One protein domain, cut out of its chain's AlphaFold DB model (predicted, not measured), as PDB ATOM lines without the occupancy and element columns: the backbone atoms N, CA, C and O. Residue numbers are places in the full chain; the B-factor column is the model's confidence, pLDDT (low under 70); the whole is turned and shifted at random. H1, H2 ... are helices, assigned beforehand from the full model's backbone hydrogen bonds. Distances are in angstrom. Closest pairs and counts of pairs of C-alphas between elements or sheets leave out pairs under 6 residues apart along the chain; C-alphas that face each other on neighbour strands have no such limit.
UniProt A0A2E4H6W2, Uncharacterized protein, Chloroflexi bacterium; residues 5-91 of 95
ATOM      1  N   ALA A   5      81.989   0.532 166.517       90.69
ATOM      2  CA  ALA A   5      80.653   0.883 166.042       90.69
ATOM      3  C   ALA A   5      79.690  -0.316 166.044       90.69
ATOM      4  O   ALA A   5      78.530  -0.182 166.417       90.69
ATOM      5  N   LYS A   6      80.163  -1.515 165.678       92.88
ATOM      6  CA  LYS A   6      79.324  -2.718 165.691       92.88
ATOM      7  C   LYS A   6      78.980  -3.163 167.116       92.88
ATOM      8  O   LYS A   6      77.856  -3.597 167.340       92.88
ATOM      9  N   ILE A   7      79.909  -3.045 168.065       90.38
ATOM     10  CA  ILE A   7      79.647  -3.351 169.480       90.38
ATOM     11  C   ILE A   7      78.648  -2.344 170.064       90.38
ATOM     12  O   ILE A   7      77.709  -2.744 170.745       90.38
ATOM     13  N   SER A   8      78.818  -1.056 169.755       90.31
ATOM     14  CA  SER A   8      77.924   0.010 170.219       90.31
ATOM     15  C   SER A   8      76.498  -0.161 169.688       90.31
ATOM     16  O   SER A   8      75.553  -0.148 170.474       90.31
ATOM     17  N   ASN A   9      76.337  -0.426 168.387       93.94
ATOM     18  CA  ASN A   9      75.018  -0.672 167.798       93.94
ATOM     19  C   ASN A   9      74.354  -1.911 168.409       93.94
ATOM     20  O   ASN A   9      73.198  -1.860 168.808       93.94
ATOM     21  N   GLN A  10      75.105  -3.006 168.568       93.25
ATOM     22  CA  GLN A  10      74.572  -4.218 169.186       93.25
ATOM     23  C   GLN A  10      74.118  -3.976 170.633       93.25
ATOM     24  O   GLN A  10      73.106  -4.530 171.057       93.25
ATOM     25  N   LEU A  11      74.844  -3.151 171.394       90.19
ATOM     26  CA  LEU A  11      74.446  -2.772 172.748       90.19
ATOM     27  C   LEU A  11      73.112  -2.012 172.743       90.19
ATOM     28  O   LEU A  11      72.224  -2.334 173.529       90.19
ATOM     29  N   GLN A  12      72.960  -1.039 171.841       92.69
ATOM     30  CA  GLN A  12      71.724  -0.265 171.687       92.69
ATOM     31  C   GLN A  12      70.534  -1.160 171.322       92.69
ATOM     32  O   GLN A  12      69.491  -1.068 171.967       92.69
ATOM     33  N   ASP A  13      70.711  -2.067 170.358       95.00
ATOM     34  CA  ASP A  13      69.668  -2.997 169.914       95.00
ATOM     35  C   ASP A  13      69.203  -3.916 171.054       95.00
ATOM     36  O   ASP A  13      68.004  -4.116 171.258       95.00
ATOM     37  N   VAL A  14      70.145  -4.444 171.844       92.44
ATOM     38  CA  VAL A  14      69.833  -5.306 172.995       92.44
ATOM     39  C   VAL A  14      69.037  -4.545 174.055       92.44
ATOM     40  O   VAL A  14      68.064  -5.083 174.581       92.44
ATOM     41  N   PHE A  15      69.402  -3.297 174.357       89.62
ATOM     42  CA  PHE A  15      68.656  -2.487 175.324       89.62
ATOM     43  C   PHE A  15      67.269  -2.086 174.830       89.62
ATOM     44  O   PHE A  15      66.324  -2.083 175.620       89.62
ATOM     45  N   ALA A  16      67.130  -1.771 173.542       92.56
ATOM     46  CA  ALA A  16      65.832  -1.487 172.944       92.56
ATOM     47  C   ALA A  16      64.899  -2.702 173.076       92.56
ATOM     48  O   ALA A  16      63.826  -2.587 173.666       92.56
ATOM     49  N   ALA A  17      65.357  -3.883 172.652       93.00
ATOM     50  CA  ALA A  17      64.590  -5.125 172.757       93.00
ATOM     51  C   ALA A  17      64.260  -5.501 174.214       93.00
ATOM     52  O   ALA A  17      63.158  -5.969 174.514       93.00
ATOM     53  N   PHE A  18      65.197  -5.276 175.142       89.56
ATOM     54  CA  PHE A  18      64.961  -5.498 176.567       89.56
ATOM     55  C   PHE A  18      63.818  -4.619 177.090       89.56
ATOM     56  O   PHE A  18      62.901  -5.138 177.721       89.56
ATOM     57  N   ASN A  19      63.820  -3.320 176.772       89.56
ATOM     58  CA  ASN A  19      62.764  -2.392 177.187       89.56
ATOM     59  C   ASN A  19      61.400  -2.725 176.569       89.56
ATOM     60  O   ASN A  19      60.372  -2.633 177.240       89.56
ATOM     61  N   GLU A  20      61.380  -3.141 175.305       93.62
ATOM     62  CA  GLU A  20      60.148  -3.547 174.623       93.62
ATOM     63  C   GLU A  20      59.520  -4.802 175.244       93.62
ATOM     64  O   GLU A  20      58.297  -4.916 175.289       93.62
ATOM     65  N   THR A  21      60.334  -5.711 175.795       88.75
ATOM     66  CA  THR A  21      59.875  -6.994 176.361       88.75
ATOM     67  C   THR A  21      58.850  -6.817 177.484       88.75
ATOM     68  O   THR A  21      57.982  -7.668 177.673       88.75
ATOM     69  N   PHE A  22      58.927  -5.714 178.229       87.75
ATOM     70  CA  PHE A  22      58.006  -5.419 179.325       87.75
ATOM     71  C   PHE A  22      57.137  -4.180 179.087       87.75
ATOM     72  O   PHE A  22      56.447  -3.716 180.001       87.75
ATOM     73  N   ALA A  23      57.111  -3.669 177.855       90.94
ATOM     74  CA  ALA A  23      56.198  -2.607 177.469       90.94
ATOM     75  C   ALA A  23      54.741  -3.086 177.582       90.94
ATOM     76  O   ALA A  23      54.365  -4.147 177.088       90.94
ATOM     77  N   GLY A  24      53.900  -2.302 178.260       92.00
ATOM     78  CA  GLY A  24      52.484  -2.632 178.457       92.00
ATOM     79  C   GLY A  24      52.202  -3.697 179.524       92.00
ATOM     80  O   GLY A  24      51.033  -3.983 179.784       92.00
ATOM     81  N   ILE A  25      53.227  -4.245 180.189       93.94
ATOM     82  CA  ILE A  25      53.032  -5.092 181.370       93.94
ATOM     83  C   ILE A  25      52.653  -4.199 182.554       93.94
ATOM     84  O   ILE A  25      53.345  -3.235 182.881       93.94
ATOM     85  N   THR A  26      51.542  -4.518 183.214       94.75
ATOM     86  CA  THR A  26      51.094  -3.775 184.399       94.75
ATOM     87  C   THR A  26      52.011  -4.015 185.593       94.75
ATOM     88  O   THR A  26      52.617  -5.078 185.729       94.75
ATOM     89  N   GLU A  27      52.053  -3.069 186.533       89.81
ATOM     90  CA  GLU A  27      52.870  -3.222 187.740       89.81
ATOM     91  C   GLU A  27      52.504  -4.484 188.542       89.81
ATOM     92  O   GLU A  27      53.386  -5.204 189.002       89.81
ATOM     93  N   THR A  28      51.216  -4.820 188.646       94.88
ATOM     94  CA  THR A  28      50.773  -6.055 189.314       94.88
ATOM     95  C   THR A  28      51.333  -7.307 188.640       94.88
ATOM     96  O   THR A  28      51.754  -8.235 189.329       94.88
ATOM     97  N   GLN A  29      51.375  -7.341 187.306       94.00
ATOM     98  CA  GLN A  29      51.990  -8.447 186.568       94.00
ATOM     99  C   GLN A  29      53.510  -8.467 186.759       94.00
ATOM    100  O   GLN A  29      54.073  -9.543 186.930       94.00
ATOM    101  N   MET A  30      54.166  -7.303 186.807       93.44
ATOM    102  CA  MET A  30      55.613  -7.206 187.035       93.44
ATOM    103  C   MET A  30      56.054  -7.728 188.408       93.44
ATOM    104  O   MET A  30      57.212  -8.107 188.562       93.44
ATOM    105  N   LEU A  31      55.159  -7.742 189.401       93.50
ATOM    106  CA  LEU A  31      55.428  -8.241 190.755       93.50
ATOM    107  C   LEU A  31      55.279  -9.764 190.892       93.50
ATOM    108  O   LEU A  31      55.617 -10.314 191.942       93.50
ATOM    109  N   ARG A  32      54.791 -10.464 189.861       93.44
ATOM    110  CA  ARG A  32      54.699 -11.927 189.877       93.44
ATOM    111  C   ARG A  32      56.090 -12.548 189.920       93.44
ATOM    112  O   ARG A  32      56.944 -12.200 189.110       93.44
ATOM    113  N   GLN A  33      56.295 -13.489 190.837       92.06
ATOM    114  CA  GLN A  33      57.555 -14.216 191.008       92.06
ATOM    115  C   GLN A  33      57.639 -15.413 190.058       92.06
ATOM    116  O   GLN A  33      57.656 -16.561 190.485       92.06
ATOM    117  N   ASP A  34      57.645 -15.138 188.756       88.06
ATOM    118  CA  ASP A  34      57.727 -16.185 187.732       88.06
ATOM    119  C   ASP A  34      59.182 -16.690 187.521       88.06
ATOM    120  O   ASP A  34      59.387 -17.708 186.864       88.06
ATOM    121  N   PHE A  35      60.190 -16.025 188.110       80.31
ATOM    122  CA  PHE A  35      61.613 -16.404 188.065       80.31
ATOM    123  C   PHE A  35      62.079 -16.935 189.433       80.31
ATOM    124  O   PHE A  35      62.772 -16.246 190.184       80.31
ATOM    125  N   ASP A  36      61.656 -18.148 189.793       84.38
ATOM    126  CA  ASP A  36      61.803 -18.742 191.133       84.38
ATOM    127  C   ASP A  36      61.222 -17.857 192.256       84.38
ATOM    128  O   ASP A  36      60.045 -17.940 192.590       84.38
ATOM    129  N   LYS A  37      62.066 -17.018 192.873       86.75
ATOM    130  CA  LYS A  37      61.712 -16.073 193.952       86.75
ATOM    131  C   LYS A  37      61.790 -14.614 193.504       86.75
ATOM    132  O   LYS A  37      61.620 -13.717 194.328       86.75
ATOM    133  N   TRP A  38      62.129 -14.378 192.243       87.38
ATOM    134  CA  TRP A  38      62.328 -13.056 191.678       87.38
ATOM    135  C   TRP A  38      61.144 -12.700 190.803       87.38
ATOM    136  O   TRP A  38      60.672 -13.487 189.980       87.38
ATOM    137  N   SER A  39      60.661 -11.485 191.007       91.19
ATOM    138  CA  SER A  39      59.694 -10.872 190.121       91.19
ATOM    139  C   SER A  39      60.368 -10.307 188.877       91.19
ATOM    140  O   SER A  39      61.577 -10.064 188.863       91.19
ATOM    141  N   LEU A  40      59.588 -10.033 187.831       89.81
ATOM    142  CA  LEU A  40      60.097  -9.295 186.673       89.81
ATOM    143  C   LEU A  40      60.688  -7.936 187.100       89.81
ATOM    144  O   LEU A  40      61.717  -7.518 186.573       89.81
ATOM    145  N   LYS A  41      60.099  -7.280 188.111       89.12
ATOM    146  CA  LYS A  41      60.631  -6.043 188.705       89.12
ATOM    147  C   LYS A  41      62.012  -6.247 189.347       89.12
ATOM    148  O   LYS A  41      62.875  -5.387 189.190       89.12
ATOM    149  N   ASP A  42      62.237  -7.381 190.014       86.56
ATOM    150  CA  ASP A  42      63.542  -7.727 190.597       86.56
ATOM    151  C   ASP A  42      64.593  -7.985 189.510       86.56
ATOM    152  O   ASP A  42      65.727  -7.522 189.622       86.56
ATOM    153  N   ILE A  43      64.205  -8.659 188.421       87.69
ATOM    154  CA  ILE A  43      65.079  -8.900 187.265       87.69
ATOM    155  C   ILE A  43      65.488  -7.577 186.605       87.69
ATOM    156  O   ILE A  43      66.678  -7.341 186.399       87.69
ATOM    157  N   ILE A  44      64.533  -6.680 186.328       88.44
ATOM    158  CA  ILE A  44      64.818  -5.360 185.737       88.44
ATOM    159  C   ILE A  44      65.749  -4.553 186.650       88.44
ATOM    160  O   ILE A  44      66.735  -3.984 186.177       88.44
ATOM    161  N   ALA A  45      65.480  -4.532 187.958       85.06
ATOM    162  CA  ALA A  45      66.323  -3.834 188.925       85.06
ATOM    163  C   ALA A  45      67.751  -4.403 188.965       85.06
ATOM    164  O   ALA A  45      68.717  -3.646 189.021       85.06
ATOM    165  N   HIS A  46      67.898  -5.726 188.890       83.62
ATOM    166  CA  HIS A  46      69.200  -6.384 188.877       83.62
ATOM    167  C   HIS A  46      70.021  -6.060 187.627       83.62
ATOM    168  O   HIS A  46      71.192  -5.706 187.743       83.62
ATOM    169  N   VAL A  47      69.410  -6.146 186.441       84.81
ATOM    170  CA  VAL A  47      70.070  -5.788 185.175       84.81
ATOM    171  C   VAL A  47      70.468  -4.308 185.193       84.81
ATOM    172  O   VAL A  47      71.590  -3.969 184.825       84.81
ATOM    173  N   THR A  48      69.587  -3.431 185.682       84.62
ATOM    174  CA  THR A  48      69.874  -1.993 185.821       84.62
ATOM    175  C   THR A  48      71.081  -1.753 186.729       84.62
ATOM    176  O   THR A  48      72.046  -1.125 186.299       84.62
ATOM    177  N   GLY A  49      71.085  -2.330 187.935       81.81
ATOM    178  CA  GLY A  49      72.191  -2.165 188.880       81.81
ATOM    179  C   GLY A  49      73.523  -2.712 188.356       81.81
ATOM    180  O   GLY A  49      74.572  -2.116 188.588       81.81
ATOM    181  N   TRP A  50      73.509  -3.812 187.596       83.38
ATOM    182  CA  TRP A  50      74.727  -4.310 186.949       83.38
ATOM    183  C   TRP A  50      75.258  -3.372 185.868       83.38
ATOM    184  O   TRP A  50      76.471  -3.210 185.763       83.38
ATOM    185  N   ASN A  51      74.384  -2.742 185.082       84.81
ATOM    186  CA  ASN A  51      74.814  -1.784 184.065       84.81
ATOM    187  C   ASN A  51      75.466  -0.541 184.675       84.81
ATOM    188  O   ASN A  51      76.486  -0.094 184.160       84.81
ATOM    189  N   GLU A  52      74.935  -0.031 185.788       82.38
ATOM    190  CA  GLU A  52      75.543   1.082 186.533       82.38
ATOM    191  C   GLU A  52      76.952   0.714 187.013       82.38
ATOM    192  O   GLU A  52      77.931   1.390 186.703       82.38
ATOM    193  N   VAL A  53      77.069  -0.434 187.680       80.88
ATOM    194  CA  VAL A  53      78.333  -0.948 188.215       80.88
ATOM    195  C   VAL A  53      79.377  -1.185 187.114       80.88
ATOM    196  O   VAL A  53      80.560  -0.869 187.278       80.88
ATOM    197  N   MET A  54      78.962  -1.738 185.973       82.69
ATOM    198  CA  MET A  54      79.858  -1.930 184.833       82.69
ATOM    199  C   MET A  54      80.231  -0.600 184.175       82.69
ATOM    200  O   MET A  54      81.390  -0.436 183.793       82.69
ATOM    201  N   GLY A  55      79.304   0.356 184.097       84.75
ATOM    202  CA  GLY A  55      79.561   1.719 183.632       84.75
ATOM    203  C   GLY A  55      80.655   2.407 184.448       84.75
ATOM    204  O   GLY A  55      81.649   2.858 183.881       84.75
ATOM    205  N   GLU A  56      80.556   2.380 185.779       81.62
ATOM    206  CA  GLU A  56      81.590   2.925 186.674       81.62
ATOM    207  C   GLU A  56      82.964   2.269 186.453       81.62
ATOM    208  O   GLU A  56      84.009   2.928 186.477       81.62
ATOM    209  N   SER A  57      82.980   0.953 186.233       83.38
ATOM    210  CA  SER A  57      84.208   0.206 185.956       83.38
ATOM    211  C   SER A  57      84.830   0.613 184.614       83.38
ATOM    212  O   SER A  57      86.046   0.799 184.528       83.38
ATOM    213  N   LEU A  58      84.007   0.819 183.580       86.00
ATOM    214  CA  LEU A  58      84.454   1.308 182.275       86.00
ATOM    215  C   LEU A  58      85.019   2.728 182.368       86.00
ATOM    216  O   LEU A  58      86.078   2.990 181.802       86.00
ATOM    217  N   GLU A  59      84.380   3.623 183.121       86.19
ATOM    218  CA  GLU A  59      84.898   4.975 183.349       86.19
ATOM    219  C   GLU A  59      86.268   4.972 184.031       86.19
ATOM    220  O   GLU A  59      87.151   5.750 183.667       86.19
ATOM    221  N   ARG A  60      86.467   4.093 185.022       85.88
ATOM    222  CA  ARG A  60      87.771   3.906 185.678       85.88
ATOM    223  C   ARG A  60      88.834   3.492 184.672       85.88
ATOM    224  O   ARG A  60      89.871   4.143 184.586       85.88
ATOM    225  N   VAL A  61      88.545   2.470 183.870       86.06
ATOM    226  CA  VAL A  61      89.469   1.997 182.833       86.06
ATOM    227  C   VAL A  61      89.762   3.096 181.810       86.06
ATOM    228  O   VAL A  61      90.918   3.285 181.441       86.06
ATOM    229  N   ALA A  62      88.757   3.876 181.403       87.38
ATOM    230  CA  ALA A  62      88.934   5.000 180.483       87.38
ATOM    231  C   ALA A  62      89.856   6.101 181.045       87.38
ATOM    232  O   ALA A  62      90.543   6.776 180.279       87.38
ATOM    233  N   ARG A  63      89.914   6.260 182.374       93.31
ATOM    234  CA  ARG A  63      90.852   7.157 183.072       93.31
ATOM    235  C   ARG A  63      92.234   6.538 183.326       93.31
ATOM    236  O   ARG A  63      93.115   7.230 183.829       93.31
ATOM    237  N   GLY A  64      92.443   5.270 182.967       91.94
ATOM    238  CA  GLY A  64      93.682   4.525 183.212       91.94
ATOM    239  C   GLY A  64      93.747   3.831 184.578       91.94
ATOM    240  O   GLY A  64      94.784   3.264 184.921       91.94
ATOM    241  N   ASP A  65      92.657   3.847 185.348       86.44
ATOM    242  CA  ASP A  65      92.562   3.161 186.634       86.44
ATOM    243  C   ASP A  65      92.209   1.674 186.466       86.44
ATOM    244  O   ASP A  65      91.633   1.239 185.466       86.44
ATOM    245  N   SER A  66      92.472   0.879 187.507       80.50
ATOM    246  CA  SER A  66      91.993  -0.506 187.580       80.50
ATOM    247  C   SER A  66      90.456  -0.577 187.649       80.50
ATOM    248  O   SER A  66      89.834   0.232 188.359       80.50
ATOM    249  N   PRO A  67      89.837  -1.584 186.998       78.31
ATOM    250  CA  PRO A  67      88.402  -1.822 187.089       78.31
ATOM    251  C   PRO A  67      87.999  -2.201 188.517       78.31
ATOM    252  O   PRO A  67      88.817  -2.676 189.317       78.31
ATOM    253  N   VAL A  68      86.715  -2.040 188.836       72.75
ATOM    254  CA  VAL A  68      86.173  -2.569 190.092       72.75
ATOM    255  C   VAL A  68      86.293  -4.095 190.050       72.75
ATOM    256  O   VAL A  68      85.864  -4.732 189.088       72.75
ATOM    257  N   ARG A  69      86.905  -4.706 191.073       61.47
ATOM    258  CA  ARG A  69      86.937  -6.171 191.195       61.47
ATOM    259  C   ARG A  69      85.582  -6.645 191.688       61.47
ATOM    260  O   ARG A  69      85.249  -6.440 192.851       61.47
ATOM    261  N   ILE A  70      84.828  -7.282 190.805       59.84
ATOM    262  CA  ILE A  70      83.511  -7.834 191.118       59.84
ATOM    263  C   ILE A  70      83.610  -9.353 191.046       59.84
ATOM    264  O   ILE A  70      84.294  -9.882 190.170       59.84
ATOM    265  N   GLY A  71      83.016 -10.028 192.036       52.28
ATOM    266  CA  GLY A  71      83.138 -11.468 192.274       52.28
ATOM    267  C   GLY A  71      82.994 -12.297 190.998       52.28
ATOM    268  O   GLY A  71      82.144 -12.033 190.153       52.28
ATOM    269  N   SER A  72      83.871 -13.284 190.854       45.09
ATOM    270  CA  SER A  72      84.083 -14.082 189.652       45.09
ATOM    271  C   SER A  72      82.915 -15.021 189.342       45.09
ATOM    272  O   SER A  72      83.057 -16.220 189.535       45.09
ATOM    273  N   GLY A  73      81.774 -14.506 188.880       41.41
ATOM    274  CA  GLY A  73      80.790 -15.221 188.047       41.41
ATOM    275  C   GLY A  73      80.021 -16.419 188.637       41.41
ATOM    276  O   GLY A  73      78.916 -16.695 188.191       41.41
ATOM    277  N   ALA A  74      80.562 -17.129 189.625       38.44
ATOM    278  CA  ALA A  74      80.053 -18.391 190.157       38.44
ATOM    279  C   ALA A  74      79.267 -18.217 191.467       38.44
ATOM    280  O   ALA A  74      78.520 -19.102 191.861       38.44
ATOM    281  N   GLU A  75      79.391 -17.056 192.111       42.56
ATOM    282  CA  GLU A  75      78.754 -16.743 193.400       42.56
ATOM    283  C   GLU A  75      77.390 -16.034 193.229       42.56
ATOM    284  O   GLU A  75      76.725 -15.732 194.207       42.56
ATOM    285  N   ILE A  76      76.942 -15.744 191.998       47.44
ATOM    286  CA  ILE A  76      75.799 -14.836 191.733       47.44
ATOM    287  C   ILE A  76      74.428 -15.476 192.054       47.44
ATOM    288  O   ILE A  76      73.413 -14.783 192.091       47.44
ATOM    289  N   PHE A  77      74.389 -16.784 192.336       43.00
ATOM    290  CA  PHE A  77      73.198 -17.481 192.842       43.00
ATOM    291  C   PHE A  77      73.247 -17.751 194.358       43.00
ATOM    292  O   PHE A  77      72.346 -18.399 194.890       43.00
ATOM    293  N   ASP A  78      74.262 -17.250 195.072       41.12
ATOM    294  CA  ASP A  78      74.338 -17.363 196.528       41.12
ATOM    295  C   ASP A  78      73.439 -16.311 197.220       41.12
ATOM    296  O   ASP A  78      73.452 -15.125 196.861       41.12
ATOM    297  N   PRO A  79      72.663 -16.687 198.255       44.72
ATOM    298  CA  PRO A  79      71.880 -15.744 199.053       44.72
ATOM    299  C   PRO A  79      72.678 -14.568 199.652       44.72
ATOM    300  O   PRO A  79      72.072 -13.547 199.988       44.72
ATOM    301  N   GLY A  80      74.007 -14.660 199.778       47.81
ATOM    302  CA  GLY A  80      74.884 -13.600 200.274       47.81
ATOM    303  C   GLY A  80      75.023 -12.392 199.340       47.81
ATOM    304  O   GLY A  80      75.171 -11.263 199.820       47.81
ATOM    305  N   THR A  81      74.878 -12.560 198.020       47.88
ATOM    306  CA  THR A  81      74.960 -11.451 197.041       47.88
ATOM    307  C   THR A  81      73.732 -10.536 197.079       47.88
ATOM    308  O   THR A  81      73.784  -9.387 196.631       47.88
ATOM    309  N   ARG A  82      72.642 -10.997 197.713       43.84
ATOM    310  CA  ARG A  82      71.429 -10.212 197.987       43.84
ATOM    311  C   ARG A  82      71.747  -8.891 198.689       43.84
ATOM    312  O   ARG A  82      71.150  -7.869 198.369       43.84
ATOM    313  N   ASN A  83      72.716  -8.890 199.607       46.19
ATOM    314  CA  ASN A  83      73.078  -7.697 200.371       46.19
ATOM    315  C   ASN A  83      73.940  -6.700 199.588       46.19
ATOM    316  O   ASN A  83      73.879  -5.517 199.900       46.19
ATOM    317  N   LEU A  84      74.710  -7.127 198.582       50.81
ATOM    318  CA  LEU A  84      75.493  -6.204 197.750       50.81
ATOM    319  C   LEU A  84      74.583  -5.464 196.754       50.81
ATOM    320  O   LEU A  84      74.695  -4.253 196.585       50.81
ATOM    321  N   LEU A  85      73.614  -6.184 196.180       49.50
ATOM    322  CA  LEU A  85      72.638  -5.647 195.227       49.50
ATOM    323  C   LEU A  85      71.572  -4.773 195.907       49.50
ATOM    324  O   LEU A  85      71.280  -3.682 195.424       49.50
ATOM    325  N   LEU A  86      71.036  -5.193 197.064       48.16
ATOM    326  CA  LEU A  86      70.089  -4.373 197.834       48.16
ATOM    327  C   LEU A  86      70.754  -3.156 198.489       48.16
ATOM    328  O   LEU A  86      70.097  -2.130 198.643       48.16
ATOM    329  N   ARG A  87      72.047  -3.227 198.846       44.59
ATOM    330  CA  ARG A  87      72.779  -2.046 199.327       44.59
ATOM    331  C   ARG A  87      72.919  -0.996 198.234       44.59
ATOM    332  O   ARG A  87      72.617   0.152 198.523       44.59
ATOM    333  N   ASN A  88      73.276  -1.371 197.003       42.84
ATOM    334  CA  ASN A  88      73.449  -0.404 195.911       42.84
ATOM    335  C   ASN A  88      72.115   0.109 195.339       42.84
ATOM    336  O   ASN A  88      71.984   1.306 195.103       42.84
ATOM    337  N   ALA A  89      71.075  -0.729 195.257       41.91
ATOM    338  CA  ALA A  89      69.730  -0.293 194.860       41.91
ATOM    339  C   ALA A  89      69.041   0.638 195.889       41.91
ATOM    340  O   ALA A  89      68.030   1.270 195.581       41.91
ATOM    341  N   HIS A  90      69.549   0.729 197.126       38.34
ATOM    342  CA  HIS A  90      69.052   1.654 198.156       38.34
ATOM    343  C   HIS A  90      69.870   2.944 198.305       38.34
ATOM    344  O   HIS A  90      69.401   3.852 198.991       38.34
ATOM    345  N   VAL A  91      71.025   3.097 197.640       40.12
ATOM    346  CA  VAL A  91      71.800   4.353 197.722       40.12
ATOM    347  C   VAL A  91      71.133   5.508 196.955       40.12
ATOM    348  O   VAL A  91      71.322   6.660 197.330       40.12
TER     349      VAL A  91
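Overview. This is residues 5 to 91 of the 95 residues of an uncharacterized protein of Chloroflexi bacterium (UniProt A0A2E4H6W2). A loose, open U is made by H1 and the longer H3, which run opposite ways with an empty gap between them, and short H2 lies at the closed end. H4 crosses H3 on the side away from H1. The 87 printed residues hold four named helices, H1 to H4 in chain order, and no named strand: all helix. The whole is loose, radius of gyration of the C-alphas 15.3 A, spanning 45 by 35 by 25 A.

Arrangement. Start at H1, residues 5 to 21; it is apart from H3, residues 40 to 62. H2, residues 27 to 30, is close to H3 but not clearly touching; C-alphas 30 and 40, the closest, are 5.0 A apart. H3, with residues 45 to 49 alone, touches H4, residues 79 to 89; the closest C-alphas, of Gly 49 and Ala 89, are 6.7 A apart. Their lines are only just about perpendicular, at 72 degrees. Every O i to N i+4 pair is within hydrogen-bond range in H1 and H3, 5 of 7 in H4; H2 is too short for one.

Along the chain. Find C-alpha 5 at (80.653, 0.883, 166.042); H1 runs 24.5 A from there. H2 measures 4.9 A, H3 32.8 A and H4 16.2 A, ending at C-alpha 89, (69.730, -0.293, 194.860).

Size, cuts and confidence. The farthest C-alphas, of Thr 28 and Gly 64, are 44.6 A apart. The printed part has no cut; H3 to H4 is a long link. Residues 69 to 91 are under pLDDT 70.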